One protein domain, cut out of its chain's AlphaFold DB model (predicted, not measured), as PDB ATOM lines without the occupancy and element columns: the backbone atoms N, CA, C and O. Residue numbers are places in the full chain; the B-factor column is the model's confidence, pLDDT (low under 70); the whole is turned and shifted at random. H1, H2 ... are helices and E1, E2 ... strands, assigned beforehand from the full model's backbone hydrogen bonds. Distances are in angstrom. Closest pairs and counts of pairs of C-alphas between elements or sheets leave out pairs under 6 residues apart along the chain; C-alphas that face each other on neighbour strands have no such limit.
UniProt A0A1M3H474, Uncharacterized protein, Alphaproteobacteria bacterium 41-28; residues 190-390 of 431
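Overview. This is residues 190 to 390 of the 431 residues of an uncharacterized protein of Alphaproteobacteria bacterium 41-28 (UniProt A0A1M3H474). A twisted sheet of seven strands curls like part of a barrel, and the small sheet E1, E4, E8 sits within its curve, with E1 and E4 nearest the middle of the domain. The short helix H2 packs outside the curl, along E9, and H1 comes just before it in the chain, farther out. The printed part has 201 residues, with ten named strands and two named helices in the order E1 E2 H1 H2 E3 E4 E5 E6 E7 E8 E9 E10; under half of the residues are in these elements, and the class is mostly strand. The large sheet, in the order E2 E3 E10 E9 E5 E6 E7, is mixed, and the small one is antiparallel. The whole is compact, with a radius of gyration of the C-alphas of 16.6 A and spans of 49, 39 and 31 A.

Along the chain. In the large sheet, E2 is residues 235 to 241, E3 268 to 276 (25.8 A), E10 380 to 389 (28.6 A), E9 369 to 377 (25.9 A), E5 306 to 316 (30.9 A), E6 334 to 342 (25.8 A) and E7 351 to 355. The small sheet has E1, residues 212 to 215, E4, 286 to 289, and E8, 358 to 361. H1 is residues 246 to 251 and H2 is residues 254 to 260. C-alpha 212 is at (-31.060, 15.079, 77.839) and C-alpha 389 at (-19.155, 14.939, 65.423).

Arrangement. E3 and E10 are parallel, with N 271 and O 383 2.8 A apart. E10 and E9 form a hairpin, with N 373 and O 384 at 2.8 A. E5, E6 and E7 form a meander, each strand the antiparallel neighbour of the one before: N 309 and O 338 are 2.8 A apart, N 339 and O 354 2.8 A. E5 bends by 54 degrees at residue 310. E7 runs on into E8 at 54 degrees. N 213 of E1 and O 288 of E4 are 2.9 A apart. The closest C-alphas of E4 and E7, Pro 289 and Ser 353, are 6.1 A apart. H2 is on the large sheet at a height of 8.9 A, over E9, and runs along it at 10 degrees on the local plane. H1 is not on it; H1 and H2 are close but not clearly touching, with C-alphas 249 and 257 7.4 A apart. Every O i to N i+4 pair is within hydrogen-bond range in H2, and 1 of 2 in H1.

Size, cuts and confidence. The C-alphas farthest apart, Gly 224 and Gly 262, are 52.4 A apart. The printed part has no cut. The links E1 to E2, E4 to E5 and E5 to E6 are long. The mean pLDDT of the printed part is 72.3; 77 residues are under 70, among them 190 to 206 and 216 to 236.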
ATOM      1  N   SER A 190     -33.037  15.923  58.604       30.09
ATOM      2  CA  SER A 190     -31.921  16.876  58.620       30.09
ATOM      3  C   SER A 190     -32.442  18.258  59.027       30.09
ATOM      4  O   SER A 190     -33.263  18.832  58.308       30.09
ATOM      5  N   GLY A 191     -31.947  18.802  60.141       31.70
ATOM      6  CA  GLY A 191     -32.221  20.175  60.581       31.70
ATOM      7  C   GLY A 191     -33.578  20.403  61.268       31.70
ATOM      8  O   GLY A 191     -34.495  19.585  61.199       31.70
ATOM      9  N   TYR A 192     -33.693  21.544  61.959       31.80
ATOM     10  CA  TYR A 192     -34.938  22.001  62.594       31.80
ATOM     11  C   TYR A 192     -35.941  22.465  61.534       31.80
ATOM     12  O   TYR A 192     -35.640  23.414  60.803       31.80
ATOM     13  N   PRO A 193     -37.163  21.911  61.484       31.00
ATOM     14  CA  PRO A 193     -38.282  22.643  60.928       31.00
ATOM     15  C   PRO A 193     -38.698  23.712  61.943       31.00
ATOM     16  O   PRO A 193     -38.825  23.442  63.137       31.00
ATOM     17  N   ASN A 194     -38.906  24.936  61.465       31.30
ATOM     18  CA  ASN A 194     -39.478  26.022  62.251       31.30
ATOM     19  C   ASN A 194     -40.828  25.583  62.853       31.30
ATOM     20  O   ASN A 194     -41.853  25.612  62.178       31.30
ATOM     21  N   GLY A 195     -40.806  25.152  64.115       31.73
ATOM     22  CA  GLY A 195     -41.922  25.174  65.061       31.73
ATOM     23  C   GLY A 195     -43.149  24.285  64.824       31.73
ATOM     24  O   GLY A 195     -44.025  24.343  65.674       31.73
ATOM     25  N   LEU A 196     -43.270  23.497  63.746       30.89
ATOM     26  CA  LEU A 196     -44.578  22.885  63.412       30.89
ATOM     27  C   LEU A 196     -44.620  21.368  63.129       30.89
ATOM     28  O   LEU A 196     -45.716  20.832  63.029       30.89
ATOM     29  N   GLU A 197     -43.498  20.636  63.050       37.34
ATOM     30  CA  GLU A 197     -43.523  19.185  62.723       37.34
ATOM     31  C   GLU A 197     -42.508  18.347  63.538       37.34
ATOM     32  O   GLU A 197     -41.758  17.530  63.007       37.34
ATOM     33  N   THR A 198     -42.437  18.552  64.855       43.16
ATOM     34  CA  THR A 198     -41.391  17.967  65.726       43.16
ATOM     35  C   THR A 198     -41.626  16.502  66.129       43.16
ATOM     36  O   THR A 198     -40.663  15.772  66.360       43.16
ATOM     37  N   THR A 199     -42.872  16.017  66.146       34.97
ATOM     38  CA  THR A 199     -43.220  14.608  66.445       34.97
ATOM     39  C   THR A 199     -42.901  13.635  65.312       34.97
ATOM     40  O   THR A 199     -42.702  12.444  65.565       34.97
ATOM     41  N   GLN A 200     -42.792  14.118  64.070       38.50
ATOM     42  CA  GLN A 200     -42.453  13.274  62.919       38.50
ATOM     43  C   GLN A 200     -40.993  12.798  62.953       38.50
ATOM     44  O   GLN A 200     -40.709  11.714  62.444       38.50
ATOM     45  N   GLN A 201     -40.093  13.524  63.638       44.91
ATOM     46  CA  GLN A 201     -38.676  13.149  63.735       44.91
ATOM     47  C   GLN A 201     -38.434  11.797  64.410       44.91
ATOM     48  O   GLN A 201     -37.449  11.131  64.105       44.91
ATOM     49  N   TYR A 202     -39.340  11.364  65.289       45.50
ATOM     50  CA  TYR A 202     -39.145  10.151  66.081       45.50
ATOM     51  C   TYR A 202     -40.115   9.016  65.768       45.50
ATOM     52  O   TYR A 202     -39.909   7.941  66.317       45.50
ATOM     53  N   GLY A 203     -41.125   9.208  64.908       41.19
ATOM     54  CA  GLY A 203     -42.000   8.159  64.343       41.19
ATOM     55  C   GLY A 203     -42.804   7.257  65.306       41.19
ATOM     56  O   GLY A 203     -43.774   6.639  64.881       41.19
ATOM     57  N   PHE A 204     -42.442   7.178  66.591       48.31
ATOM     58  CA  PHE A 204     -42.807   6.117  67.540       48.31
ATOM     59  C   PHE A 204     -43.285   6.672  68.904       48.31
ATOM     60  O   PHE A 204     -43.082   6.050  69.951       48.31
ATOM     61  N   GLY A 205     -43.921   7.849  68.905       56.88
ATOM     62  CA  GLY A 205     -44.498   8.483  70.100       56.88
ATOM     63  C   GLY A 205     -43.477   9.149  71.035       56.88
ATOM     64  O   GLY A 205     -42.266   9.046  70.829       56.88
ATOM     65  N   LEU A 206     -43.983   9.842  72.065       64.38
ATOM     66  CA  LEU A 206     -43.164  10.510  73.085       64.38
ATOM     67  C   LEU A 206     -42.199   9.536  73.779       64.38
ATOM     68  O   LEU A 206     -42.496   8.340  73.890       64.38
ATOM     69  N   PRO A 207     -41.043  10.025  74.254       74.88
ATOM     70  CA  PRO A 207     -40.220   9.271  75.186       74.88
ATOM     71  C   PRO A 207     -40.974   9.031  76.498       74.88
ATOM     72  O   PRO A 207     -41.885   9.764  76.861       74.88
ATOM     73  N   THR A 208     -40.568   8.003  77.228       80.00
ATOM     74  CA  THR A 208     -41.113   7.587  78.525       80.00
ATOM     75  C   THR A 208     -40.397   8.241  79.708       80.00
ATOM     76  O   THR A 208     -40.926   8.240  80.818       80.00
ATOM     77  N   ALA A 209     -39.212   8.807  79.480       85.00
ATOM     78  CA  ALA A 209     -38.431   9.593  80.430       85.00
ATOM     79  C   ALA A 209     -37.794  10.786  79.693       85.00
ATOM     80  O   ALA A 209     -37.530  10.661  78.496       85.00
ATOM     81  N   PRO A 210     -37.499  11.912  80.370       83.38
ATOM     82  CA  PRO A 210     -36.916  13.065  79.698       83.38
ATOM     83  C   PRO A 210     -35.591  12.733  79.025       83.38
ATOM     84  O   PRO A 210     -34.699  12.110  79.615       83.38
ATOM     85  N   VAL A 211     -35.433  13.209  77.798       82.81
ATOM     86  CA  VAL A 211     -34.187  13.052  77.057       82.81
ATOM     87  C   VAL A 211     -33.301  14.266  77.293       82.81
ATOM     88  O   VAL A 211     -33.736  15.406  77.151       82.81
ATOM     89  N   PHE A 212     -32.049  14.023  77.671       83.75
ATOM     90  CA  PHE A 212     -31.060  15.079  77.839       83.75
ATOM     91  C   PHE A 212     -30.100  15.096  76.649       83.75
ATOM     92  O   PHE A 212     -29.634  14.041  76.204       83.75
ATOM     93  N   HIS A 213     -29.764  16.297  76.179       79.88
ATOM     94  CA  HIS A 213     -28.763  16.506  75.135       79.88
ATOM     95  C   HIS A 213     -27.592  17.343  75.625       79.88
ATOM     96  O   HIS A 213     -27.736  18.133  76.562       79.88
ATOM     97  N   PRO A 214     -26.419  17.165  75.005       80.06
ATOM     98  CA  PRO A 214     -25.311  18.084  75.158       80.06
ATOM     99  C   PRO A 214     -25.541  19.392  74.367       80.06
ATOM    100  O   PRO A 214     -25.799  19.354  73.167       80.06
ATOM    101  N   TYR A 215     -25.394  20.542  75.026       71.81
ATOM    102  CA  TYR A 215     -25.557  21.908  74.509       71.81
ATOM    103  C   TYR A 215     -24.269  22.716  74.693       71.81
ATOM    104  O   TYR A 215     -23.484  22.450  75.605       71.81
ATOM    105  N   ASP A 216     -24.102  23.765  73.895       63.50
ATOM    106  CA  ASP A 216     -23.104  24.814  74.126       63.50
ATOM    107  C   ASP A 216     -23.777  26.113  74.578       63.50
ATOM    108  O   ASP A 216     -24.887  26.448  74.160       63.50
ATOM    109  N   LEU A 217     -23.091  26.859  75.443       53.97
ATOM    110  CA  LEU A 217     -23.482  28.210  75.830       53.97
ATOM    111  C   LEU A 217     -23.113  29.255  74.764       53.97
ATOM    112  O   LEU A 217     -23.593  30.387  74.842       53.97
ATOM    113  N   GLN A 218     -22.273  28.928  73.777       45.09
ATOM    114  CA  GLN A 218     -21.761  29.911  72.824       45.09
ATOM    115  C   GLN A 218     -22.665  30.151  71.602       45.09
ATOM    116  O   GLN A 218     -22.527  29.551  70.542       45.09
ATOM    117  N   HIS A 219     -23.564  31.125  71.763       40.00
ATOM    118  CA  HIS A 219     -23.771  32.234  70.820       40.00
ATOM    119  C   HIS A 219     -24.474  33.395  71.545       40.00
ATOM    120  O   HIS A 219     -25.560  33.825  71.180       40.00
ATOM    121  N   ILE A 220     -23.824  33.956  72.573       42.25
ATOM    122  CA  ILE A 220     -24.114  35.337  72.996       42.25
ATOM    123  C   ILE A 220     -23.450  36.252  71.959       42.25
ATOM    124  O   ILE A 220     -22.419  36.871  72.215       42.25
ATOM    125  N   SER A 221     -23.953  36.248  70.727       35.81
ATOM    126  CA  SER A 221     -23.635  37.317  69.788       35.81
ATOM    127  C   SER A 221     -24.631  38.431  70.047       35.81
ATOM    128  O   SER A 221     -25.820  38.274  69.786       35.81
ATOM    129  N   ASP A 222     -24.113  39.528  70.580       34.38
ATOM    130  CA  ASP A 222     -24.799  40.788  70.830       34.38
ATOM    131  C   ASP A 222     -25.198  41.430  69.486       34.38
ATOM    132  O   ASP A 222     -24.587  42.382  69.004       34.38
ATOM    133  N   VAL A 223     -26.173  40.841  68.791       37.25
ATOM    134  CA  VAL A 223     -26.734  41.403  67.559       37.25
ATOM    135  C   VAL A 223     -27.958  42.215  67.965       37.25
ATOM    136  O   VAL A 223     -29.075  41.712  68.007       37.25
ATOM    137  N   GLY A 224     -27.728  43.484  68.309       41.19
ATOM    138  CA  GLY A 224     -28.799  44.458  68.549       41.19
ATOM    139  C   GLY A 224     -29.297  44.588  69.992       41.19
ATOM    140  O   GLY A 224     -30.392  45.104  70.185       41.19
ATOM    141  N   GLY A 225     -28.528  44.165  71.004       33.28
ATOM    142  CA  GLY A 225     -28.889  44.350  72.419       33.28
ATOM    143  C   GLY A 225     -29.942  43.373  72.952       33.28
ATOM    144  O   GLY A 225     -30.370  43.497  74.099       33.28
ATOM    145  N   THR A 226     -30.336  42.380  72.152       36.66
ATOM    146  CA  THR A 226     -31.179  41.267  72.590       36.66
ATOM    147  C   THR A 226     -30.276  40.078  72.907       36.66
ATOM    148  O   THR A 226     -29.671  39.488  72.014       36.66
ATOM    149  N   LEU A 227     -30.172  39.725  74.190       33.81
ATOM    150  CA  LEU A 227     -29.542  38.488  74.658       33.81
ATOM    151  C   LEU A 227     -30.370  37.288  74.175       33.81
ATOM    152  O   LEU A 227     -31.227  36.790  74.901       33.81
ATOM    153  N   ILE A 228     -30.148  36.830  72.947       36.88
ATOM    154  CA  ILE A 228     -30.763  35.593  72.463       36.88
ATOM    155  C   ILE A 228     -29.902  34.435  72.976       36.88
ATOM    156  O   ILE A 228     -28.752  34.260  72.575       36.88
ATOM    157  N   GLY A 229     -30.443  33.720  73.963       40.72
ATOM    158  CA  GLY A 229     -29.800  32.600  74.637       40.72
ATOM    159  C   GLY A 229     -29.603  31.378  73.741       40.72
ATOM    160  O   GLY A 229     -30.264  31.239  72.723       40.72
ATOM    161  N   TYR A 230     -28.692  30.507  74.182       43.16
ATOM    162  CA  TYR A 230     -28.511  29.101  73.796       43.16
ATOM    163  C   TYR A 230     -28.652  28.781  72.297       43.16
ATOM    164  O   TYR A 230     -29.753  28.718  71.757       43.16
ATOM    165  N   ARG A 231     -27.546  28.425  71.625       44.62
ATOM    166  CA  ARG A 231     -27.670  27.746  70.328       44.62
ATOM    167  C   ARG A 231     -28.312  26.382  70.589       44.62
ATOM    168  O   ARG A 231     -27.708  25.530  71.243       44.62
ATOM    169  N   TYR A 232     -29.547  26.198  70.123       50.97
ATOM    170  CA  TYR A 232     -30.199  24.894  70.133       50.97
ATOM    171  C   TYR A 232     -29.306  23.880  69.394       50.97
ATOM    172  O   TYR A 232     -28.736  24.230  68.355       50.97
ATOM    173  N   PRO A 233     -29.128  22.660  69.928       52.31
ATOM    174  CA  PRO A 233     -28.266  21.647  69.338       52.31
ATOM    175  C   PRO A 233     -28.811  21.323  67.957       52.31
ATOM    176  O   PRO A 233     -30.008  21.067  67.831       52.31
ATOM    177  N   SER A 234     -27.961  21.358  66.930       58.62
ATOM    178  CA  SER A 234     -28.360  20.979  65.582       58.62
ATOM    179  C   SER A 234     -28.108  19.488  65.402       58.62
ATOM    180  O   SER A 234     -26.972  19.016  65.352       58.62
ATOM    181  N   PHE A 235     -29.189  18.722  65.316       65.94
ATOM    182  CA  PHE A 235     -29.099  17.293  65.068       65.94
ATOM    183  C   PHE A 235     -28.962  17.062  63.564       65.94
ATOM    184  O   PHE A 235     -29.890  17.308  62.794       65.94
ATOM    185  N   SER A 236     -27.790  16.580  63.151       61.31
ATOM    186  CA  SER A 236     -27.587  16.071  61.791       61.31
ATOM    187  C   SER A 236     -28.399  14.794  61.566       61.31
ATOM    188  O   SER A 236     -28.836  14.518  60.453       61.31
ATOM    189  N   PHE A 237     -28.607  14.017  62.629       70.62
ATOM    190  CA  PHE A 237     -29.443  12.830  62.616       70.62
ATOM    191  C   PHE A 237     -30.026  12.579  63.999       70.62
ATOM    192  O   PHE A 237     -29.338  12.712  65.012       70.62
ATOM    193  N   SER A 238     -31.280  12.149  64.029       72.62
ATOM    194  CA  SER A 238     -31.905  11.637  65.234       72.62
ATOM    195  C   SER A 238     -32.890  10.527  64.896       72.62
ATOM    196  O   SER A 238     -33.615  10.631  63.909       72.62
ATOM    197  N   ALA A 239     -32.908   9.467  65.701       72.25
ATOM    198  CA  ALA A 239     -33.852   8.370  65.561       72.25
ATOM    199  C   ALA A 239     -34.196   7.742  66.916       72.25
ATOM    200  O   ALA A 239     -33.314   7.499  67.743       72.25
ATOM    201  N   LYS A 240     -35.476   7.406  67.106       75.94
ATOM    202  CA  LYS A 240     -35.937   6.488  68.158       75.94
ATOM    203  C   LYS A 240     -35.879   5.068  67.608       75.94
ATOM    204  O   LYS A 240     -36.369   4.802  66.512       75.94
ATOM    205  N   LEU A 241     -35.264   4.160  68.352       75.44
ATOM    206  CA  LEU A 241     -35.240   2.744  68.014       75.44
ATOM    207  C   LEU A 241     -36.539   2.074  68.485       75.44
ATOM    208  O   LEU A 241     -37.120   2.506  69.481       75.44
ATOM    209  N   PRO A 242     -36.971   0.979  67.831       66.75
ATOM    210  CA  PRO A 242     -38.205   0.267  68.183       66.75
ATOM    211  C   PRO A 242     -38.201  -0.364  69.589       66.75
ATOM    212  O   PRO A 242     -39.219  -0.897  70.020       66.75
ATOM    213  N   GLY A 243     -37.074  -0.320  70.306       73.38
ATOM    214  CA  GLY A 243     -36.972  -0.693  71.715       73.38
ATOM    215  C   GLY A 243     -35.546  -1.046  72.132       73.38
ATOM    216  O   GLY A 243     -34.611  -1.016  71.326       73.38
ATOM    217  N   TYR A 244     -35.386  -1.424  73.400       83.12
ATOM    218  CA  TYR A 244     -34.140  -1.980  73.922       83.12
ATOM    219  C   TYR A 244     -33.957  -3.435  73.458       83.12
ATOM    220  O   TYR A 244     -34.604  -4.359  73.957       83.12
ATOM    221  N   THR A 245     -33.095  -3.634  72.456       80.38
ATOM    222  CA  THR A 245     -32.852  -4.942  71.827       80.38
ATOM    223  C   THR A 245     -31.610  -5.641  72.396       80.38
ATOM    224  O   THR A 245     -30.683  -4.973  72.861       80.38
ATOM    225  N   PRO A 246     -31.513  -6.983  72.283       76.31
ATOM    226  CA  PRO A 246     -30.302  -7.716  72.658       76.31
ATOM    227  C   PRO A 246     -29.041  -7.220  71.934       76.31
ATOM    228  O   PRO A 246     -27.951  -7.234  72.495       76.31
ATOM    229  N   GLN A 247     -29.171  -6.762  70.686       72.88
ATOM    230  CA  GLN A 247     -28.055  -6.215  69.911       72.88
ATOM    231  C   GLN A 247     -27.536  -4.907  70.514       72.88
ATOM    232  O   GLN A 247     -26.323  -4.731  70.624       72.88
ATOM    233  N   PHE A 248     -28.436  -4.020  70.945       79.88
ATOM    234  CA  PHE A 248     -28.053  -2.795  71.643       79.88
ATOM    235  C   PHE A 248     -27.403  -3.111  72.998       79.88
ATOM    236  O   PHE A 248     -26.347  -2.569  73.327       79.88
ATOM    237  N   GLU A 249     -27.980  -4.051  73.749       82.00
ATOM    238  CA  GLU A 249     -27.441  -4.512  75.031       82.00
ATOM    239  C   GLU A 249     -26.022  -5.089  74.908       82.00
ATOM    240  O   GLU A 249     -25.188  -4.865  75.786       82.00
ATOM    241  N   LEU A 250     -25.699  -5.798  73.825       80.38
ATOM    242  CA  LEU A 250     -24.349  -6.333  73.610       80.38
ATOM    243  C   LEU A 250     -23.287  -5.233  73.480       80.38
ATOM    244  O   LEU A 250     -22.154  -5.435  73.915       80.38
ATOM    245  N   GLN A 251     -23.650  -4.085  72.909       82.19
ATOM    246  CA  GLN A 251     -22.728  -2.978  72.642       82.19
ATOM    247  C   GLN A 251     -22.681  -1.940  73.763       82.19
ATOM    248  O   GLN A 251     -21.689  -1.228  73.907       82.19
ATOM    249  N   ALA A 252     -23.742  -1.843  74.565       87.56
ATOM    250  CA  ALA A 252     -23.797  -0.906  75.673       87.56
ATOM    251  C   ALA A 252     -22.649  -1.140  76.685       87.56
ATOM    252  O   ALA A 252     -22.265  -2.288  76.932       87.56
ATOM    253  N   PRO A 253     -22.123  -0.085  77.335       91.62
ATOM    254  CA  PRO A 253     -21.171  -0.232  78.433       91.62
ATOM    255  C   PRO A 253     -21.783  -0.997  79.617       91.62
ATOM    256  O   PRO A 253     -22.951  -0.799  79.953       91.62
ATOM    257  N   ASP A 254     -20.995  -1.829  80.305       91.94
ATOM    258  CA  ASP A 254     -21.493  -2.633  81.436       91.94
ATOM    259  C   ASP A 254     -22.058  -1.772  82.570       91.94
ATOM    260  O   ASP A 254     -23.043  -2.138  83.209       91.94
ATOM    261  N   ASP A 255     -21.466  -0.605  82.806       93.31
ATOM    262  CA  ASP A 255     -21.933   0.351  83.809       93.31
ATOM    263  C   ASP A 255     -23.345   0.857  83.482       93.31
ATOM    264  O   ASP A 255     -24.186   0.951  84.376       93.31
ATOM    265  N   LEU A 256     -23.647   1.090  82.202       94.81
ATOM    266  CA  LEU A 256     -24.988   1.464  81.757       94.81
ATOM    267  C   LEU A 256     -25.981   0.326  82.025       94.81
ATOM    268  O   LEU A 256     -27.024   0.556  82.636       94.81
ATOM    269  N   LYS A 257     -25.619  -0.914  81.669       93.62
ATOM    270  CA  LYS A 257     -26.462  -2.103  81.908       93.62
ATOM    271  C   LYS A 257     -26.781  -2.286  83.387       93.62
ATOM    272  O   LYS A 257     -27.925  -2.558  83.745       93.62
ATOM    273  N   ARG A 258     -25.798  -2.080  84.272       93.94
ATOM    274  CA  ARG A 258     -26.014  -2.172  85.726       93.94
ATOM    275  C   ARG A 258     -27.040  -1.156  86.231       93.94
ATOM    276  O   ARG A 258     -27.804  -1.487  87.132       93.94
ATOM    277  N   ASN A 259     -27.100   0.043  85.650       95.44
ATOM    278  CA  ASN A 259     -28.066   1.076  86.048       95.44
ATOM    279  C   ASN A 259     -29.494   0.834  85.516       95.44
ATOM    280  O   ASN A 259     -30.454   1.403  86.051       95.44
ATOM    281  N   LEU A 260     -29.642  -0.039  84.515       94.25
ATOM    282  CA  LEU A 260     -30.930  -0.497  83.980       94.25
ATOM    283  C   LEU A 260     -31.505  -1.707  84.723       94.25
ATOM    284  O   LEU A 260     -32.649  -2.085  84.480       94.25
ATOM    285  N   ALA A 261     -30.745  -2.319  85.635       90.56
ATOM    286  CA  ALA A 261     -31.192  -3.501  86.361       90.56
ATOM    287  C   ALA A 261     -32.550  -3.264  87.051       90.56
ATOM    288  O   ALA A 261     -32.715  -2.322  87.828       90.56
ATOM    289  N   GLY A 262     -33.515  -4.144  86.771       89.31
ATOM    290  CA  GLY A 262     -34.872  -4.083  87.326       89.31
ATOM    291  C   GLY A 262     -35.875  -3.250  86.521       89.31
ATOM    292  O   GLY A 262     -37.044  -3.223  86.897       89.31
ATOM    293  N   ILE A 263     -35.456  -2.612  85.426       93.12
ATOM    294  CA  ILE A 263     -36.356  -1.975  84.457       93.12
ATOM    295  C   ILE A 263     -36.715  -3.001  83.380       93.12
ATOM    296  O   ILE A 263     -35.853  -3.759  82.936       93.12
ATOM    297  N   ARG A 264     -37.988  -3.059  82.981       91.25
ATOM    298  CA  ARG A 264     -38.427  -3.958  81.906       91.25
ATOM    299  C   ARG A 264     -38.035  -3.367  80.555       91.25
ATOM    300  O   ARG A 264     -38.072  -2.154  80.397       91.25
ATOM    301  N   ASN A 265     -37.705  -4.205  79.575       90.25
ATOM    302  CA  ASN A 265     -37.227  -3.731  78.272       90.25
ATOM    303  C   ASN A 265     -38.245  -2.831  77.552       90.25
ATOM    304  O   ASN A 265     -37.841  -1.912  76.848       90.25
ATOM    305  N   GLU A 266     -39.545  -3.066  77.745       86.62
ATOM    306  CA  GLU A 266     -40.622  -2.230  77.200       86.62
ATOM    307  C   GLU A 266     -40.732  -0.836  77.842       86.62
ATOM    308  O   GLU A 266     -41.348   0.051  77.260       86.62
ATOM    309  N   ASP A 267     -40.132  -0.630  79.019       90.38
ATOM    310  CA  ASP A 267     -40.088   0.658  79.725       90.38
ATOM    311  C   ASP A 267     -38.768   1.419  79.451       90.38
ATOM    312  O   ASP A 267     -38.443   2.383  80.153       90.38
ATOM    313  N   ILE A 268     -37.981   0.963  78.467       91.81
ATOM    314  CA  ILE A 268     -36.707   1.561  78.053       91.81
ATOM    315  C   ILE A 268     -36.830   2.058  76.613       91.81
ATOM    316  O   ILE A 268     -36.800   1.270  75.664       91.81
ATOM    317  N   ASP A 269     -36.875   3.375  76.442       87.88
ATOM    318  CA  ASP A 269     -36.701   3.980  75.126       87.88
ATOM    319  C   ASP A 269     -35.222   4.122  74.785       87.88
ATOM    320  O   ASP A 269     -34.389   4.450  75.634       87.88
ATOM    321  N   VAL A 270     -34.899   3.911  73.512       85.75
ATOM    322  CA  VAL A 270     -33.537   4.031  73.001       85.75
ATOM    323  C   VAL A 270     -33.514   4.985  71.821       85.75
ATOM    324  O   VAL A 270     -34.304   4.859  70.889       85.75
ATOM    325  N   PHE A 271     -32.568   5.912  71.849       83.31
ATOM    326  CA  PHE A 271     -32.360   6.926  70.832       83.31
ATOM    327  C   PHE A 271     -30.936   6.856  70.297       83.31
ATOM    328  O   PHE A 271     -29.993   6.517  71.020       83.31
ATOM    329  N   ILE A 272     -30.774   7.216  69.033       81.81
ATOM    330  CA  ILE A 272     -29.478   7.469  68.415       81.81
ATOM    331  C   ILE A 272     -29.492   8.886  67.881       81.81
ATOM    332  O   ILE A 272     -30.380   9.238  67.108       81.81
ATOM    333  N   ILE A 273     -28.507   9.680  68.286       80.31
ATOM    334  CA  ILE A 273     -28.424  11.089  67.924       80.31
ATOM    335  C   ILE A 273     -27.016  11.414  67.468       80.31
ATOM    336  O   ILE A 273     -26.054  11.150  68.185       80.31
ATOM    337  N   ALA A 274     -26.914  12.009  66.283       79.00
ATOM    338  CA  ALA A 274     -25.702  12.642  65.799       79.00
ATOM    339  C   ALA A 274     -25.908  14.152  65.744       79.00
ATOM    340  O   ALA A 274     -26.831  14.646  65.089       79.00
ATOM    341  N   GLN A 275     -25.040  14.880  66.432       77.81
ATOM    342  CA  GLN A 275     -25.070  16.334  66.497       77.81
ATOM    343  C   GLN A 275     -23.735  16.928  66.078       77.81
ATOM    344  O   GLN A 275     -22.676  16.321  66.283       77.81
ATOM    345  N   ASP A 276     -23.820  18.132  65.519       73.06
ATOM    346  CA  ASP A 276     -22.652  18.961  65.278       73.06
ATOM    347  C   ASP A 276     -21.939  19.229  66.600       73.06
ATOM    348  O   ASP A 276     -22.548  19.433  67.661       73.06
ATOM    349  N   ARG A 277     -20.608  19.192  66.576       67.94
ATOM    350  CA  ARG A 277     -19.866  19.686  67.723       67.94
ATOM    351  C   ARG A 277     -20.016  21.209  67.751       67.94
ATOM    352  O   ARG A 277     -19.732  21.868  66.751       67.94
ATOM    353  N   PRO A 278     -20.317  21.800  68.913       57.03
ATOM    354  CA  PRO A 278     -20.163  23.232  69.080       57.03
ATOM    355  C   PRO A 278     -18.737  23.722  68.792       57.03
ATOM    356  O   PRO A 278     -17.737  23.038  69.047       57.03
ATOM    357  N   SER A 279     -18.667  24.936  68.252       51.59
ATOM    358  CA  SER A 279     -17.533  25.486  67.505       51.59
ATOM    359  C   SER A 279     -16.340  25.933  68.356       51.59
ATOM    360  O   SER A 279     -15.305  26.301  67.799       51.59
ATOM    361  N   SER A 280     -16.428  25.896  69.690       54.44
ATOM    362  CA  SER A 280     -15.458  26.587  70.542       54.44
ATOM    363  C   SER A 280     -14.856  25.761  71.666       54.44
ATOM    364  O   SER A 280     -15.541  25.065  72.407       54.44
ATOM    365  N   ALA A 281     -13.537  25.914  71.824       56.56
ATOM    366  CA  ALA A 281     -12.740  25.295  72.878       56.56
ATOM    367  C   ALA A 281     -12.870  25.950  74.262       56.56
ATOM    368  O   ALA A 281     -12.327  25.448  75.246       56.56
ATOM    369  N   ALA A 282     -13.535  27.103  74.337       54.62
ATOM    370  CA  ALA A 282     -13.544  27.929  75.537       54.62
ATOM    371  C   ALA A 282     -14.729  27.649  76.471       54.62
ATOM    372  O   ALA A 282     -14.730  28.149  77.595       54.62
ATOM    373  N   VAL A 283     -15.731  26.884  76.028       58.75
ATOM    374  CA  VAL A 283     -17.005  26.773  76.737       58.75
ATOM    375  C   VAL A 283     -17.315  25.321  77.080       58.75
ATOM    376  O   VAL A 283     -17.381  24.481  76.183       58.75
ATOM    377  N   PRO A 284     -17.503  25.002  78.373       64.25
ATOM    378  CA  PRO A 284     -17.876  23.659  78.775       64.25
ATOM    379  C   PRO A 284     -19.249  23.315  78.203       64.25
ATOM    380  O   PRO A 284     -20.198  24.093  78.329       64.25
ATOM    381  N   MET A 285     -19.360  22.125  77.615       74.31
ATOM    382  CA  MET A 285     -20.652  21.623  77.177       74.31
ATOM    383  C   MET A 285     -21.530  21.288  78.376       74.31
ATOM    384  O   MET A 285     -21.078  20.763  79.400       74.31
ATOM    385  N   LEU A 286     -22.801  21.617  78.221       76.88
ATOM    386  CA  LEU A 286     -23.830  21.428  79.220       76.88
ATOM    387  C   LEU A 286     -24.703  20.248  78.844       76.88
ATOM    388  O   LEU A 286     -24.972  20.039  77.673       76.88
ATOM    389  N   PHE A 287     -25.219  19.528  79.822       82.69
ATOM    390  CA  PHE A 287     -26.184  18.462  79.615       82.69
ATOM    391  C   PHE A 287     -27.532  18.898  80.195       82.69
ATOM    392  O   PHE A 287     -27.623  19.220  81.384       82.69
ATOM    393  N   ARG A 288     -28.558  19.001  79.343       77.69
ATOM    394  CA  ARG A 288     -29.858  19.611  79.681       77.69
ATOM    395  C   ARG A 288     -31.037  18.838  79.092       77.69
ATOM    396  O   ARG A 288     -30.859  18.228  78.037       77.69
ATOM    397  N   PRO A 289     -32.224  18.898  79.727       75.31
ATOM    398  CA  PRO A 289     -33.429  18.294  79.173       75.31
ATOM    399  C   PRO A 289     -33.820  18.966  77.854       75.31
ATOM    400  O   PRO A 289     -33.649  20.173  77.678       75.31
ATOM    401  N   GLN A 290     -34.345  18.172  76.930       73.81
ATOM    402  CA  GLN A 290     -34.921  18.634  75.678       73.81
ATOM    403  C   GLN A 290     -36.437  18.704  75.816       73.81
ATOM    404  O   GLN A 290     -37.092  17.677  75.953       73.81
ATOM    405  N   TYR A 291     -36.992  19.912  75.757       62.56
ATOM    406  CA  TYR A 291     -38.380  20.156  76.153       62.56
ATOM    407  C   TYR A 291     -39.442  19.394  75.337       62.56
ATOM    408  O   TYR A 291     -40.399  18.902  75.912       62.56
ATOM    409  N   TRP A 292     -39.270  19.209  74.022       61.56
ATOM    410  CA  TRP A 292     -40.202  18.402  73.206       61.56
ATOM    411  C   TRP A 292     -39.975  16.884  73.315       61.56
ATOM    412  O   TRP A 292     -40.671  16.107  72.664       61.56
ATOM    413  N   LEU A 293     -38.969  16.454  74.082       64.31
ATOM    414  CA  LEU A 293     -38.694  15.055  74.427       64.31
ATOM    415  C   LEU A 293     -38.880  14.817  75.929       64.31
ATOM    416  O   LEU A 293     -38.237  13.942  76.515       64.31
ATOM    417  N   ASP A 294     -39.730  15.614  76.560       70.06
ATOM    418  CA  ASP A 294     -40.149  15.392  77.929       70.06
ATOM    419  C   ASP A 294     -41.520  14.695  77.924       70.06
ATOM    420  O   ASP A 294     -42.467  15.253  77.370       70.06
ATOM    421  N   PRO A 295     -41.655  13.480  78.495       70.31
ATOM    422  CA  PRO A 295     -42.959  12.824  78.646       70.31
ATOM    423  C   PRO A 295     -43.986  13.673  79.394       70.31
ATOM    424  O   PRO A 295     -45.183  13.500  79.171       70.31
ATOM    425  N   ASP A 296     -43.519  14.522  80.309       69.56
ATOM    426  CA  ASP A 296     -44.360  15.315  81.198       69.56
ATOM    427  C   ASP A 296     -44.622  16.726  80.626       69.56
ATOM    428  O   ASP A 296     -45.343  17.510  81.244       69.56
ATOM    429  N   ALA A 297     -44.092  17.047  79.434       62.56
ATOM    430  CA  ALA A 297     -44.465  18.234  78.665       62.56
ATOM    431  C   ALA A 297     -45.563  17.872  77.643       62.56
ATOM    432  O   ALA A 297     -45.266  17.234  76.628       62.56
ATOM    433  N   PRO A 298     -46.837  18.239  77.877       57.69
ATOM    434  CA  PRO A 298     -47.900  17.950  76.917       57.69
ATOM    435  C   PRO A 298     -47.665  18.692  75.593       57.69
ATOM    436  O   PRO A 298     -47.087  19.773  75.561       57.69
ATOM    437  N   PHE A 299     -48.113  18.113  74.476       51.50
ATOM    438  CA  PHE A 299     -47.979  18.744  73.151       51.50
ATOM    439  C   PHE A 299     -48.996  19.848  72.882       51.50
ATOM    440  O   PHE A 299     -48.785  20.687  72.012       51.50
ATOM    441  N   GLU A 300     -50.107  19.814  73.601       51.75
ATOM    442  CA  GLU A 300     -51.205  20.753  73.482       51.75
ATOM    443  C   GLU A 300     -51.679  21.013  74.905       51.75
ATOM    444  O   GLU A 300     -52.172  20.090  75.548       51.75
ATOM    445  N   GLU A 301     -51.521  22.230  75.423       54.25
ATOM    446  CA  GLU A 301     -52.328  22.636  76.570       54.25
ATOM    447  C   GLU A 301     -52.518  24.154  76.635       54.25
ATOM    448  O   GLU A 301     -51.575  24.942  76.692       54.25
ATOM    449  N   GLU A 302     -53.790  24.549  76.656       48.75
ATOM    450  CA  GLU A 302     -54.253  25.873  77.052       48.75
ATOM    451  C   GLU A 302     -54.161  25.978  78.585       48.75
ATOM    452  O   GLU A 302     -55.073  25.566  79.305       48.75
ATOM    453  N   GLY A 303     -53.061  26.509  79.126       57.22
ATOM    454  CA  GLY A 303     -52.953  26.732  80.570       57.22
ATOM    455  C   GLY A 303     -51.551  27.039  81.096       57.22
ATOM    456  O   GLY A 303     -50.549  26.869  80.407       57.22
ATOM    457  N   ASN A 304     -51.499  27.494  82.356       60.53
ATOM    458  CA  ASN A 304     -50.253  27.631  83.111       60.53
ATOM    459  C   ASN A 304     -49.838  26.256  83.654       60.53
ATOM    460  O   ASN A 304     -50.334  25.829  84.700       60.53
ATOM    461  N   ILE A 305     -48.930  25.585  82.958       66.56
ATOM    462  CA  ILE A 305     -48.299  24.343  83.398       66.56
ATOM    463  C   ILE A 305     -47.080  24.707  84.233       66.56
ATOM    464  O   ILE A 305     -46.227  25.480  83.804       66.56
ATOM    465  N   ASN A 306     -46.995  24.157  85.441       73.12
ATOM    466  CA  ASN A 306     -45.781  24.201  86.244       73.12
ATOM    467  C   ASN A 306     -45.706  22.942  87.110       73.12
ATOM    468  O   ASN A 306     -46.527  22.763  88.015       73.12
ATOM    469  N   HIS A 307     -44.759  22.058  86.809       79.00
ATOM    470  CA  HIS A 307     -44.584  20.798  87.521       79.00
ATOM    471  C   HIS A 307     -43.106  20.444  87.670       79.00
ATOM    472  O   HIS A 307     -42.363  20.438  86.692       79.00
ATOM    473  N   ASP A 308     -42.713  20.076  88.890       82.94
ATOM    474  CA  ASP A 308     -41.364  19.629  89.228       82.94
ATOM    475  C   ASP A 308     -41.348  18.121  89.476       82.94
ATOM    476  O   ASP A 308     -42.210  17.577  90.170       82.94
ATOM    477  N   PHE A 309     -40.317  17.439  88.989       85.50
ATOM    478  CA  PHE A 309     -40.126  16.015  89.230       85.50
ATOM    479  C   PHE A 309     -38.651  15.633  89.292       85.50
ATOM    480  O   PHE A 309     -37.760  16.307  88.772       85.50
ATOM    481  N   ALA A 310     -38.392  14.528  89.988       90.25
ATOM    482  CA  ALA A 310     -37.048  14.018  90.194       90.25
ATOM    483  C   ALA A 310     -36.705  12.954  89.152       90.25
ATOM    484  O   ALA A 310     -37.475  12.025  88.894       90.25
ATOM    485  N   ILE A 311     -35.493  13.044  88.624       91.94
ATOM    486  CA  ILE A 311     -34.909  12.083  87.699       91.94
ATOM    487  C   ILE A 311     -33.531  11.641  88.192       91.94
ATOM    488  O   ILE A 311     -32.929  12.242  89.088       91.94
ATOM    489  N   GLN A 312     -32.991  10.610  87.555       94.25
ATOM    490  CA  GLN A 312     -31.579  10.260  87.663       94.25
ATOM    491  C   GLN A 312     -30.941  10.325  86.280       94.25
ATOM    492  O   GLN A 312     -31.523   9.803  85.334       94.25
ATOM    493  N   ALA A 313     -29.765  10.932  86.157       94.00
ATOM    494  CA  ALA A 313     -29.068  11.097  84.883       94.00
ATOM    495  C   ALA A 313     -27.605  10.641  84.977       94.00
ATOM    496  O   ALA A 313     -27.003  10.683  86.049       94.00
ATOM    497  N   GLY A 314     -27.022  10.199  83.866       94.62
ATOM    498  CA  GLY A 314     -25.611   9.816  83.797       94.62
ATOM    499  C   GLY A 314     -25.113   9.667  82.367       94.62
ATOM    500  O   GLY A 314     -25.903   9.381  81.464       94.62
ATOM    501  N   LEU A 315     -23.804   9.826  82.176       94.88
ATOM    502  CA  LEU A 315     -23.107   9.501  80.932       94.88
ATOM    503  C   LEU A 315     -22.251   8.245  81.108       94.88
ATOM    504  O   LEU A 315     -21.705   7.990  82.183       94.88
ATOM    505  N   PHE A 316     -22.145   7.452  80.048       94.00
ATOM    506  CA  PHE A 316     -21.489   6.150  80.047       94.00
ATOM    507  C   PHE A 316     -20.736   5.937  78.739       94.00
ATOM    508  O   PHE A 316     -21.234   6.236  77.658       94.00
ATOM    509  N   SER A 317     -19.548   5.351  78.811       89.81
ATOM    510  CA  SER A 317     -18.782   4.954  77.630       89.81
ATOM    511  C   SER A 317     -17.893   3.764  77.966       89.81
ATOM    512  O   SER A 317     -17.482   3.591  79.114       89.81
ATOM    513  N   GLY A 318     -17.601   2.935  76.962       80.38
ATOM    514  CA  GLY A 318     -16.627   1.849  77.077       80.38
ATOM    515  C   GLY A 318     -15.172   2.328  76.999       80.38
ATOM    516  O   GLY A 318     -14.255   1.549  77.256       80.38
ATOM    517  N   VAL A 319     -14.943   3.599  76.648       80.56
ATOM    518  CA  VAL A 319     -13.605   4.156  76.425       80.56
ATOM    519  C   VAL A 319     -13.055   4.789  77.716       80.56
ATOM    520  O   VAL A 319     -13.721   5.625  78.330       80.56
ATOM    521  N   PRO A 320     -11.825   4.451  78.153       74.62
ATOM    522  CA  PRO A 320     -11.204   5.104  79.305       74.62
ATOM    523  C   PRO A 320     -11.005   6.611  79.087       74.62
ATOM    524  O   PRO A 320     -10.432   7.016  78.079       74.62
ATOM    525  N   GLY A 321     -11.397   7.430  80.068       74.56
ATOM    526  CA  GLY A 321     -11.281   8.896  79.988       74.56
ATOM    527  C   GLY A 321     -12.370   9.568  79.147       74.56
ATOM    528  O   GLY A 321     -12.200  10.715  78.747       74.56
ATOM    529  N   ALA A 322     -13.457   8.851  78.865       81.50
ATOM    530  CA  ALA A 322     -14.614   9.357  78.146       81.50
ATOM    531  C   ALA A 322     -15.404  10.432  78.924       81.50
ATOM    532  O   ALA A 322     -15.170  10.623  80.125       81.50
ATOM    533  N   PRO A 323     -16.352  11.110  78.248       87.44
ATOM    534  CA  PRO A 323     -17.195  12.122  78.868       87.44
ATOM    535  C   PRO A 323     -17.992  11.580  80.055       87.44
ATOM    536  O   PRO A 323     -18.581  10.499  79.979       87.44
ATOM    537  N   LEU A 324     -18.035  12.356  81.135       90.75
ATOM    538  CA  LEU A 324     -18.873  12.100  82.307       90.75
ATOM    539  C   LEU A 324     -19.516  13.401  82.775       90.75
ATOM    540  O   LEU A 324     -18.995  14.479  82.498       90.75
ATOM    541  N   ILE A 325     -20.627  13.317  83.500       90.69
ATOM    542  CA  ILE A 325     -21.138  14.507  84.178       90.69
ATOM    543  C   ILE A 325     -20.238  14.818  85.379       90.69
ATOM    544  O   ILE A 325     -19.794  13.907  86.081       90.69
ATOM    545  N   HIS A 326     -19.977  16.101  85.613       88.44
ATOM    546  CA  HIS A 326     -19.272  16.570  86.797       88.44
ATOM    547  C   HIS A 326     -19.917  16.003  88.069       88.44
ATOM    548  O   HIS A 326     -21.141  15.965  88.186       88.44
ATOM    549  N   ASP A 327     -19.094  15.523  89.000       90.00
ATOM    550  CA  ASP A 327     -19.520  14.835  90.228       90.00
ATOM    551  C   ASP A 327     -20.332  13.539  90.031       90.00
ATOM    552  O   ASP A 327     -20.853  12.976  90.999       90.00
ATOM    553  N   GLN A 328     -20.415  13.002  88.809       93.19
ATOM    554  CA  GLN A 328     -21.033  11.699  88.595       93.19
ATOM    555  C   GLN A 328     -20.222  10.610  89.317       93.19
ATOM    556  O   GLN A 328     -19.022  10.458  89.061       93.19
ATOM    557  N   PRO A 329     -20.848   9.805  90.199       91.50
ATOM    558  CA  PRO A 329     -20.159   8.686  90.821       91.50
ATOM    559  C   PRO A 329     -19.730   7.685  89.744       91.50
ATOM    560  O   PRO A 329     -20.452   7.455  88.774       91.50
ATOM    561  N   ALA A 330     -18.562   7.063  89.923       88.00
ATOM    562  CA  ALA A 330     -18.012   6.123  88.948       88.00
ATOM    563  C   ALA A 330     -19.027   5.019  88.593       88.00
ATOM    564  O   ALA A 330     -19.441   4.243  89.458       88.00
ATOM    565  N   GLY A 331     -19.435   4.976  87.321       87.50
ATOM    566  CA  GLY A 331     -20.417   4.020  86.807       87.50
ATOM    567  C   GLY A 331     -21.832   4.168  87.381       87.50
ATOM    568  O   GLY A 331     -22.621   3.228  87.280       87.50
ATOM    569  N   GLY A 332     -22.159   5.296  88.013       93.31
ATOM    570  CA  GLY A 332     -23.461   5.563  88.622       93.31
ATOM    571  C   GLY A 332     -24.193   6.745  87.992       93.31
ATOM    572  O   GLY A 332     -23.752   7.317  86.996       93.31
ATOM    573  N   LEU A 333     -25.324   7.094  88.600       94.88
ATOM    574  CA  LEU A 333     -26.186   8.204  88.202       94.88
ATOM    575  C   LEU A 333     -26.163   9.309  89.260       94.88
ATOM    576  O   LEU A 333     -25.917   9.053  90.441       94.88
ATOM    577  N   ILE A 334     -26.484  10.525  88.835       94.25
ATOM    578  CA  ILE A 334     -26.738  11.677  89.699       94.25
ATOM    579  C   ILE A 334     -28.237  11.958  89.765       94.25
ATOM    580  O   ILE A 334     -28.943  11.824  88.769       94.25
ATOM    581  N   ASN A 335     -28.724  12.363  90.935       93.12
ATOM    582  CA  ASN A 335     -30.116  12.782  91.090       93.12
ATOM    583  C   ASN A 335     -30.268  14.222  90.612       93.12
ATOM    584  O   ASN A 335     -29.457  15.070  90.982       93.12
ATOM    585  N   GLN A 336     -31.306  14.493  89.830       87.81
ATOM    586  CA  GLN A 336     -31.612  15.817  89.306       87.81
ATOM    587  C   GLN A 336     -33.095  16.119  89.428       87.81
ATOM    588  O   GLN A 336     -33.914  15.207  89.465       87.81
ATOM    589  N   ASN A 337     -33.418  17.406  89.461       85.50
ATOM    590  CA  ASN A 337     -34.790  17.874  89.355       85.50
ATOM    591  C   ASN A 337     -34.976  18.522  87.987       85.50
ATOM    592  O   ASN A 337     -34.120  19.295  87.538       85.50
ATOM    593  N   VAL A 338     -36.083  18.177  87.346       83.50
ATOM    594  CA  VAL A 338     -36.563  18.775  86.104       83.50
ATOM    595  C   VAL A 338     -37.896  19.440  86.404       83.50
ATOM    596  O   VAL A 338     -38.673  18.950  87.221       83.50
ATOM    597  N   SER A 339     -38.121  20.573  85.766       79.44
ATOM    598  CA  SER A 339     -39.311  21.388  85.885       79.44
ATOM    599  C   SER A 339     -39.866  21.680  84.498       79.44
ATOM    600  O   SER A 339     -39.174  22.235  83.641       79.44
ATOM    601  N   VAL A 340     -41.121  21.316  84.270       76.81
ATOM    602  CA  VAL A 340     -41.875  21.662  83.061       76.81
ATOM    603  C   VAL A 340     -42.665  22.923  83.360       76.81
ATOM    604  O   VAL A 340     -43.393  22.972  84.349       76.81
ATOM    605  N   HIS A 341     -42.500  23.947  82.529       70.69
ATOM    606  CA  HIS A 341     -43.152  25.241  82.692       70.69
ATOM    607  C   HIS A 341     -43.423  25.911  81.342       70.69
ATOM    608  O   HIS A 341     -42.780  25.598  80.341       70.69
ATOM    609  N   ASN A 342     -44.364  26.854  81.307       67.56
ATOM    610  CA  ASN A 342     -44.525  27.750  80.162       67.56
ATOM    611  C   ASN A 342     -43.259  28.587  79.932       67.56
ATOM    612  O   ASN A 342     -42.517  28.906  80.862       67.56
ATOM    613  N   GLY A 343     -43.039  28.953  78.677       62.66
ATOM    614  CA  GLY A 343     -41.901  29.715  78.207       62.66
ATOM    615  C   GLY A 343     -41.906  31.154  78.706       62.66
ATOM    616  O   GLY A 343     -42.651  31.558  79.601       62.66
ATOM    617  N   LEU A 344     -41.020  31.953  78.121       60.38
ATOM    618  CA  LEU A 344     -40.904  33.364  78.463       60.38
ATOM    619  C   LEU A 344     -42.214  34.126  78.150       60.38
ATOM    620  O   LEU A 344     -43.006  33.673  77.326       60.38
ATOM    621  N   PRO A 345     -42.464  35.292  78.781       58.09
ATOM    622  CA  PRO A 345     -43.715  36.044  78.608       58.09
ATOM    623  C   PRO A 345     -44.057  36.438  77.162       58.09
ATOM    624  O   PRO A 345     -45.213  36.718  76.859       58.09
ATOM    625  N   ASP A 346     -43.057  36.497  76.286       54.66
ATOM    626  CA  ASP A 346     -43.153  36.767  74.850       54.66
ATOM    627  C   ASP A 346     -43.496  35.523  74.011       54.66
ATOM    628  O   ASP A 346     -43.881  35.662  72.850       54.66
ATOM    629  N   ASN A 347     -43.416  34.324  74.594       54.97
ATOM    630  CA  ASN A 347     -43.922  33.080  74.018       54.97
ATOM    631  C   ASN A 347     -44.446  32.120  75.114       54.97
ATOM    632  O   ASN A 347     -43.831  31.083  75.382       54.97
ATOM    633  N   PRO A 348     -45.571  32.457  75.772       59.09
ATOM    634  CA  PRO A 348     -46.112  31.679  76.890       59.09
ATOM    635  C   PRO A 348     -46.710  30.330  76.454       59.09
ATOM    636  O   PRO A 348     -46.930  29.458  77.291       59.09
ATOM    637  N   GLU A 349     -46.970  30.153  75.158       59.75
ATOM    638  CA  GLU A 349     -47.471  28.902  74.576       59.75
ATOM    639  C   GLU A 349     -46.361  27.854  74.410       59.75
ATOM    640  O   GLU A 349     -46.637  26.660  74.312       59.75
ATOM    641  N   LEU A 350     -45.090  28.273  74.407       61.66
ATOM    642  CA  LEU A 350     -43.968  27.347  74.378       61.66
ATOM    643  C   LEU A 350     -43.873  26.617  75.717       61.66
ATOM    644  O   LEU A 350     -43.649  27.248  76.740       61.66
ATOM    645  N   LEU A 351     -43.953  25.292  75.722       63.53
ATOM    646  CA  LEU A 351     -43.631  24.507  76.913       63.53
ATOM    647  C   LEU A 351     -42.141  24.197  76.959       63.53
ATOM    648  O   LEU A 351     -41.544  23.771  75.970       63.53
ATOM    649  N   VAL A 352     -41.534  24.435  78.118       65.12
ATOM    650  CA  VAL A 352     -40.103  24.284  78.349       65.12
ATOM    651  C   VAL A 352     -39.880  23.369  79.542       65.12
ATOM    652  O   VAL A 352     -40.330  23.634  80.654       65.12
ATOM    653  N   SER A 353     -39.094  22.324  79.326       69.75
ATOM    654  CA  SER A 353     -38.469  21.575  80.406       69.75
ATOM    655  C   SER A 353     -37.131  22.213  80.726       69.75
ATOM    656  O   SER A 353     -36.245  22.294  79.873       69.75
ATOM    657  N   SER A 354     -36.966  22.664  81.963       67.81
ATOM    658  CA  SER A 354     -35.678  23.091  82.493       67.81
ATOM    659  C   SER A 354     -35.223  22.160  83.597       67.81
ATOM    660  O   SER A 354     -36.011  21.482  84.237       67.81
ATOM    661  N   GLY A 355     -33.925  22.110  83.827       70.94
ATOM    662  CA  GLY A 355     -33.356  21.400  84.957       70.94
ATOM    663  C   GLY A 355     -32.033  22.033  85.331       70.94
ATOM    664  O   GLY A 355     -31.569  22.979  84.679       70.94
ATOM    665  N   ASN A 356     -31.398  21.491  86.366       69.06
ATOM    666  CA  ASN A 356     -30.032  21.883  86.679       69.06
ATOM    667  C   ASN A 356     -29.146  21.688  85.450       69.06
ATOM    668  O   ASN A 356     -29.202  20.681  84.744       69.06
ATOM    669  N   THR A 357     -28.309  22.687  85.211       73.31
ATOM    670  CA  THR A 357     -27.318  22.632  84.151       73.31
ATOM    671  C   THR A 357     -26.169  21.748  84.601       73.31
ATOM    672  O   THR A 357     -25.460  22.081  85.547       73.31
ATOM    673  N   LEU A 358     -25.999  20.619  83.923       82.19
ATOM    674  CA  LEU A 358     -24.963  19.652  84.246       82.19
ATOM    675  C   LEU A 358     -23.735  19.895  83.385       82.19
ATOM    676  O   LEU A 358     -23.834  19.931  82.163       82.19
ATOM    677  N   HIS A 359     -22.574  20.041  84.006       83.94
ATOM    678  CA  HIS A 359     -21.322  20.171  83.272       83.94
ATOM    679  C   HIS A 359     -20.837  18.800  82.800       83.94
ATOM    680  O   HIS A 359     -20.874  17.839  83.568       83.94
ATOM    681  N   ILE A 360     -20.383  18.710  81.549       86.12
ATOM    682  CA  ILE A 360     -19.743  17.505  81.015       86.12
ATOM    683  C   ILE A 360     -18.223  17.666  81.118       86.12
ATOM    684  O   ILE A 360     -17.632  18.513  80.445       86.12
ATOM    685  N   ASP A 361     -17.587  16.821  81.921       85.44
ATOM    686  CA  ASP A 361     -16.133  16.714  82.014       85.44
ATOM    687  C   ASP A 361     -15.578  15.810  80.899       85.44
ATOM    688  O   ASP A 361     -16.270  14.950  80.355       85.44
ATOM    689  N   ASN A 362     -14.290  15.975  80.577       79.69
ATOM    690  CA  ASN A 362     -13.522  15.131  79.643       79.69
ATOM    691  C   ASN A 362     -14.019  15.069  78.184       79.69
ATOM    692  O   ASN A 362     -13.528  14.262  77.393       79.69
ATOM    693  N   LEU A 363     -14.907  15.970  77.768       80.06
ATOM    694  CA  LEU A 363     -15.306  16.106  76.367       80.06
ATOM    695  C   LEU A 363     -14.267  16.924  75.570       80.06
ATOM    696  O   LEU A 363     -14.423  18.117  75.314       80.06
ATOM    697  N   GLY A 364     -13.155  16.283  75.193       68.44
ATOM    698  CA  GLY A 364     -12.006  16.944  74.552       68.44
ATOM    699  C   GLY A 364     -12.320  17.652  73.223       68.44
ATOM    700  O   GLY A 364     -13.173  17.196  72.460       68.44
ATOM    701  N   TYR A 365     -11.614  18.753  72.931       68.69
ATOM    702  CA  TYR A 365     -11.813  19.597  71.739       68.69
ATOM    703  C   TYR A 365     -11.251  19.036  70.428       68.69
ATOM    704  O   TYR A 365     -10.242  18.333  70.424       68.69
ATOM    705  N   GLY A 366     -11.931  19.334  69.308       69.56
ATOM    706  CA  GLY A 366     -11.513  18.959  67.947       69.56
ATOM    707  C   GLY A 366     -11.609  17.467  67.605       69.56
ATOM    708  O   GLY A 366     -11.090  17.036  66.577       69.56
ATOM    709  N   ARG A 367     -12.243  16.663  68.462       77.81
ATOM    710  CA  ARG A 367     -12.459  15.227  68.251       77.81
ATOM    711  C   ARG A 367     -13.939  14.902  68.292       77.81
ATOM    712  O   ARG A 367     -14.683  15.592  68.994       77.81
ATOM    713  N   SER A 368     -14.310  13.862  67.559       84.94
ATOM    714  CA  SER A 368     -15.625  13.258  67.680       84.94
ATOM    715  C   SER A 368     -15.687  12.381  68.922       84.94
ATOM    716  O   SER A 368     -14.669  11.836  69.351       84.94
ATOM    717  N   HIS A 369     -16.866  12.275  69.520       86.19
ATOM    718  CA  HIS A 369     -17.099  11.477  70.719       86.19
ATOM    719  C   HIS A 369     -18.314  10.591  70.528       86.19
ATOM    720  O   HIS A 369     -19.345  11.055  70.041       86.19
ATOM    721  N   VAL A 370     -18.197   9.347  70.984       88.56
ATOM    722  CA  VAL A 370     -19.324   8.422  71.085       88.56
ATOM    723  C   VAL A 370     -19.495   8.016  72.539       88.56
ATOM    724  O   VAL A 370     -18.574   7.506  73.185       88.56
ATOM    725  N   PHE A 371     -20.673   8.286  73.079       90.94
ATOM    726  CA  PHE A 371     -21.027   7.916  74.443       90.94
ATOM    727  C   PHE A 371     -22.533   7.736  74.567       90.94
ATOM    728  O   PHE A 371     -23.310   8.112  73.696       90.94
ATOM    729  N   TYR A 372     -22.944   7.153  75.679       93.50
ATOM    730  CA  TYR A 372     -24.333   6.926  76.012       93.50
ATOM    731  C   TYR A 372     -24.747   7.870  77.130       93.50
ATOM    732  O   TYR A 372     -23.973   8.109  78.055       93.50
ATOM    733  N   SER A 373     -25.978   8.356  77.093       94.50
ATOM    734  CA  SER A 373     -26.635   8.911  78.268       94.50
ATOM    735  C   SER A 373     -27.775   8.016  78.710       94.50
ATOM    736  O   SER A 373     -28.434   7.393  77.879       94.50
ATOM    737  N   LEU A 374     -28.036   8.000  80.010       95.12
ATOM    738  CA  LEU A 374     -29.200   7.357  80.604       95.12
ATOM    739  C   LEU A 374     -29.921   8.368  81.490       95.12
ATOM    740  O   LEU A 374     -29.307   8.916  82.407       95.12
ATOM    741  N   THR A 375     -31.216   8.545  81.247       94.56
ATOM    742  CA  THR A 375     -32.142   9.218  82.161       94.56
ATOM    743  C   THR A 375     -33.134   8.201  82.713       94.56
ATOM    744  O   THR A 375     -33.679   7.400  81.957       94.56
ATOM    745  N   LYS A 376     -33.398   8.236  84.021       93.81
ATOM    746  CA  LYS A 376     -34.430   7.433  84.690       93.81
ATOM    747  C   LYS A 376     -35.462   8.332  85.350       93.81
ATOM    748  O   LYS A 376     -35.093   9.237  86.097       93.81
ATOM    749  N   HIS A 377     -36.734   8.007  85.148       90.69
ATOM    750  CA  HIS A 377     -37.864   8.597  85.858       90.69
ATOM    751  C   HIS A 377     -38.745   7.459  86.398       90.69
ATOM    752  O   HIS A 377     -39.443   6.769  85.654       90.69
ATOM    753  N   GLY A 378     -38.644   7.186  87.702       88.56
ATOM    754  CA  GLY A 378     -39.304   6.034  88.322       88.56
ATOM    755  C   GLY A 378     -38.834   4.697  87.732       88.56
ATOM    756  O   GLY A 378     -37.651   4.361  87.800       88.56
ATOM    757  N   ALA A 379     -39.773   3.926  87.175       90.62
ATOM    758  CA  ALA A 379     -39.512   2.638  86.526       90.62
ATOM    759  C   ALA A 379     -39.274   2.747  85.007       90.62
ATOM    760  O   ALA A 379     -39.181   1.719  84.348       90.62
ATOM    761  N   LYS A 380     -39.195   3.964  84.457       92.06
ATOM    762  CA  LYS A 380     -38.990   4.227  83.027       92.06
ATOM    763  C   LYS A 380     -37.594   4.783  82.776       92.06
ATOM    764  O   LYS A 380     -37.023   5.455  83.646       92.06
ATOM    765  N   ALA A 381     -37.048   4.518  81.594       93.94
ATOM    766  CA  ALA A 381     -35.729   4.990  81.205       93.94
ATOM    767  C   ALA A 381     -35.662   5.434  79.743       93.94
ATOM    768  O   ALA A 381     -36.288   4.844  78.869       93.94
ATOM    769  N   ALA A 382     -34.821   6.431  79.486       91.88
ATOM    770  CA  ALA A 382     -34.425   6.841  78.150       91.88
ATOM    771  C   ALA A 382     -32.907   6.710  78.020       91.88
ATOM    772  O   ALA A 382     -32.149   7.286  78.808       91.88
ATOM    773  N   ILE A 383     -32.464   5.950  77.025       92.81
ATOM    774  CA  ILE A 383     -31.058   5.801  76.660       92.81
ATOM    775  C   ILE A 383     -30.830   6.541  75.355       92.81
ATOM    776  O   ILE A 383     -31.569   6.347  74.398       92.81
ATOM    777  N   VAL A 384     -29.766   7.327  75.273       90.25
ATOM    778  CA  VAL A 384     -29.359   7.962  74.018       90.25
ATOM    779  C   VAL A 384     -27.926   7.578  73.719       90.25
ATOM    780  O   VAL A 384     -27.055   7.791  74.558       90.25
ATOM    781  N   LYS A 385     -27.661   7.042  72.530       90.12
ATOM    782  CA  LYS A 385     -26.309   6.959  71.975       90.12
ATOM    783  C   LYS A 385     -26.018   8.271  71.250       90.12
ATOM    784  O   LYS A 385     -26.634   8.558  70.225       90.12
ATOM    785  N   HIS A 386     -25.108   9.063  71.804       88.00
ATOM    786  CA  HIS A 386     -24.682  10.344  71.255       88.00
ATOM    787  C   HIS A 386     -23.453  10.156  70.375       88.00
ATOM    788  O   HIS A 386     -22.464   9.557  70.799       88.00
ATOM    789  N   PHE A 387     -23.512  10.742  69.189       87.06
ATOM    790  CA  PHE A 387     -22.391  10.993  68.302       87.06
ATOM    791  C   PHE A 387     -22.179  12.507  68.251       87.06
ATOM    792  O   PHE A 387     -22.949  13.233  67.626       87.06
ATOM    793  N   ILE A 388     -21.153  12.994  68.944       86.25
ATOM    794  CA  ILE A 388     -20.732  14.396  68.856       86.25
ATOM    795  C   ILE A 388     -19.679  14.457  67.767       86.25
ATOM    796  O   ILE A 388     -18.574  13.966  67.985       86.25
ATOM    797  N   LEU A 389     -20.015  14.998  66.603       83.44
ATOM    798  CA  LEU A 389     -19.155  14.939  65.423       83.44
ATOM    799  C   LEU A 389     -18.290  16.194  65.324       83.44
ATOM    800  O   LEU A 389     -18.796  17.309  65.406       83.44
ATOM    801  N   ASN A 390     -16.978  16.041  65.143       82.56
ATOM    802  CA  ASN A 390     -16.160  17.166  64.697       82.56
ATOM    803  C   ASN A 390     -16.566  17.589  63.271       82.56
ATOM    804  O   ASN A 390     -17.256  16.852  62.578       82.56
TER     805      ASN A 390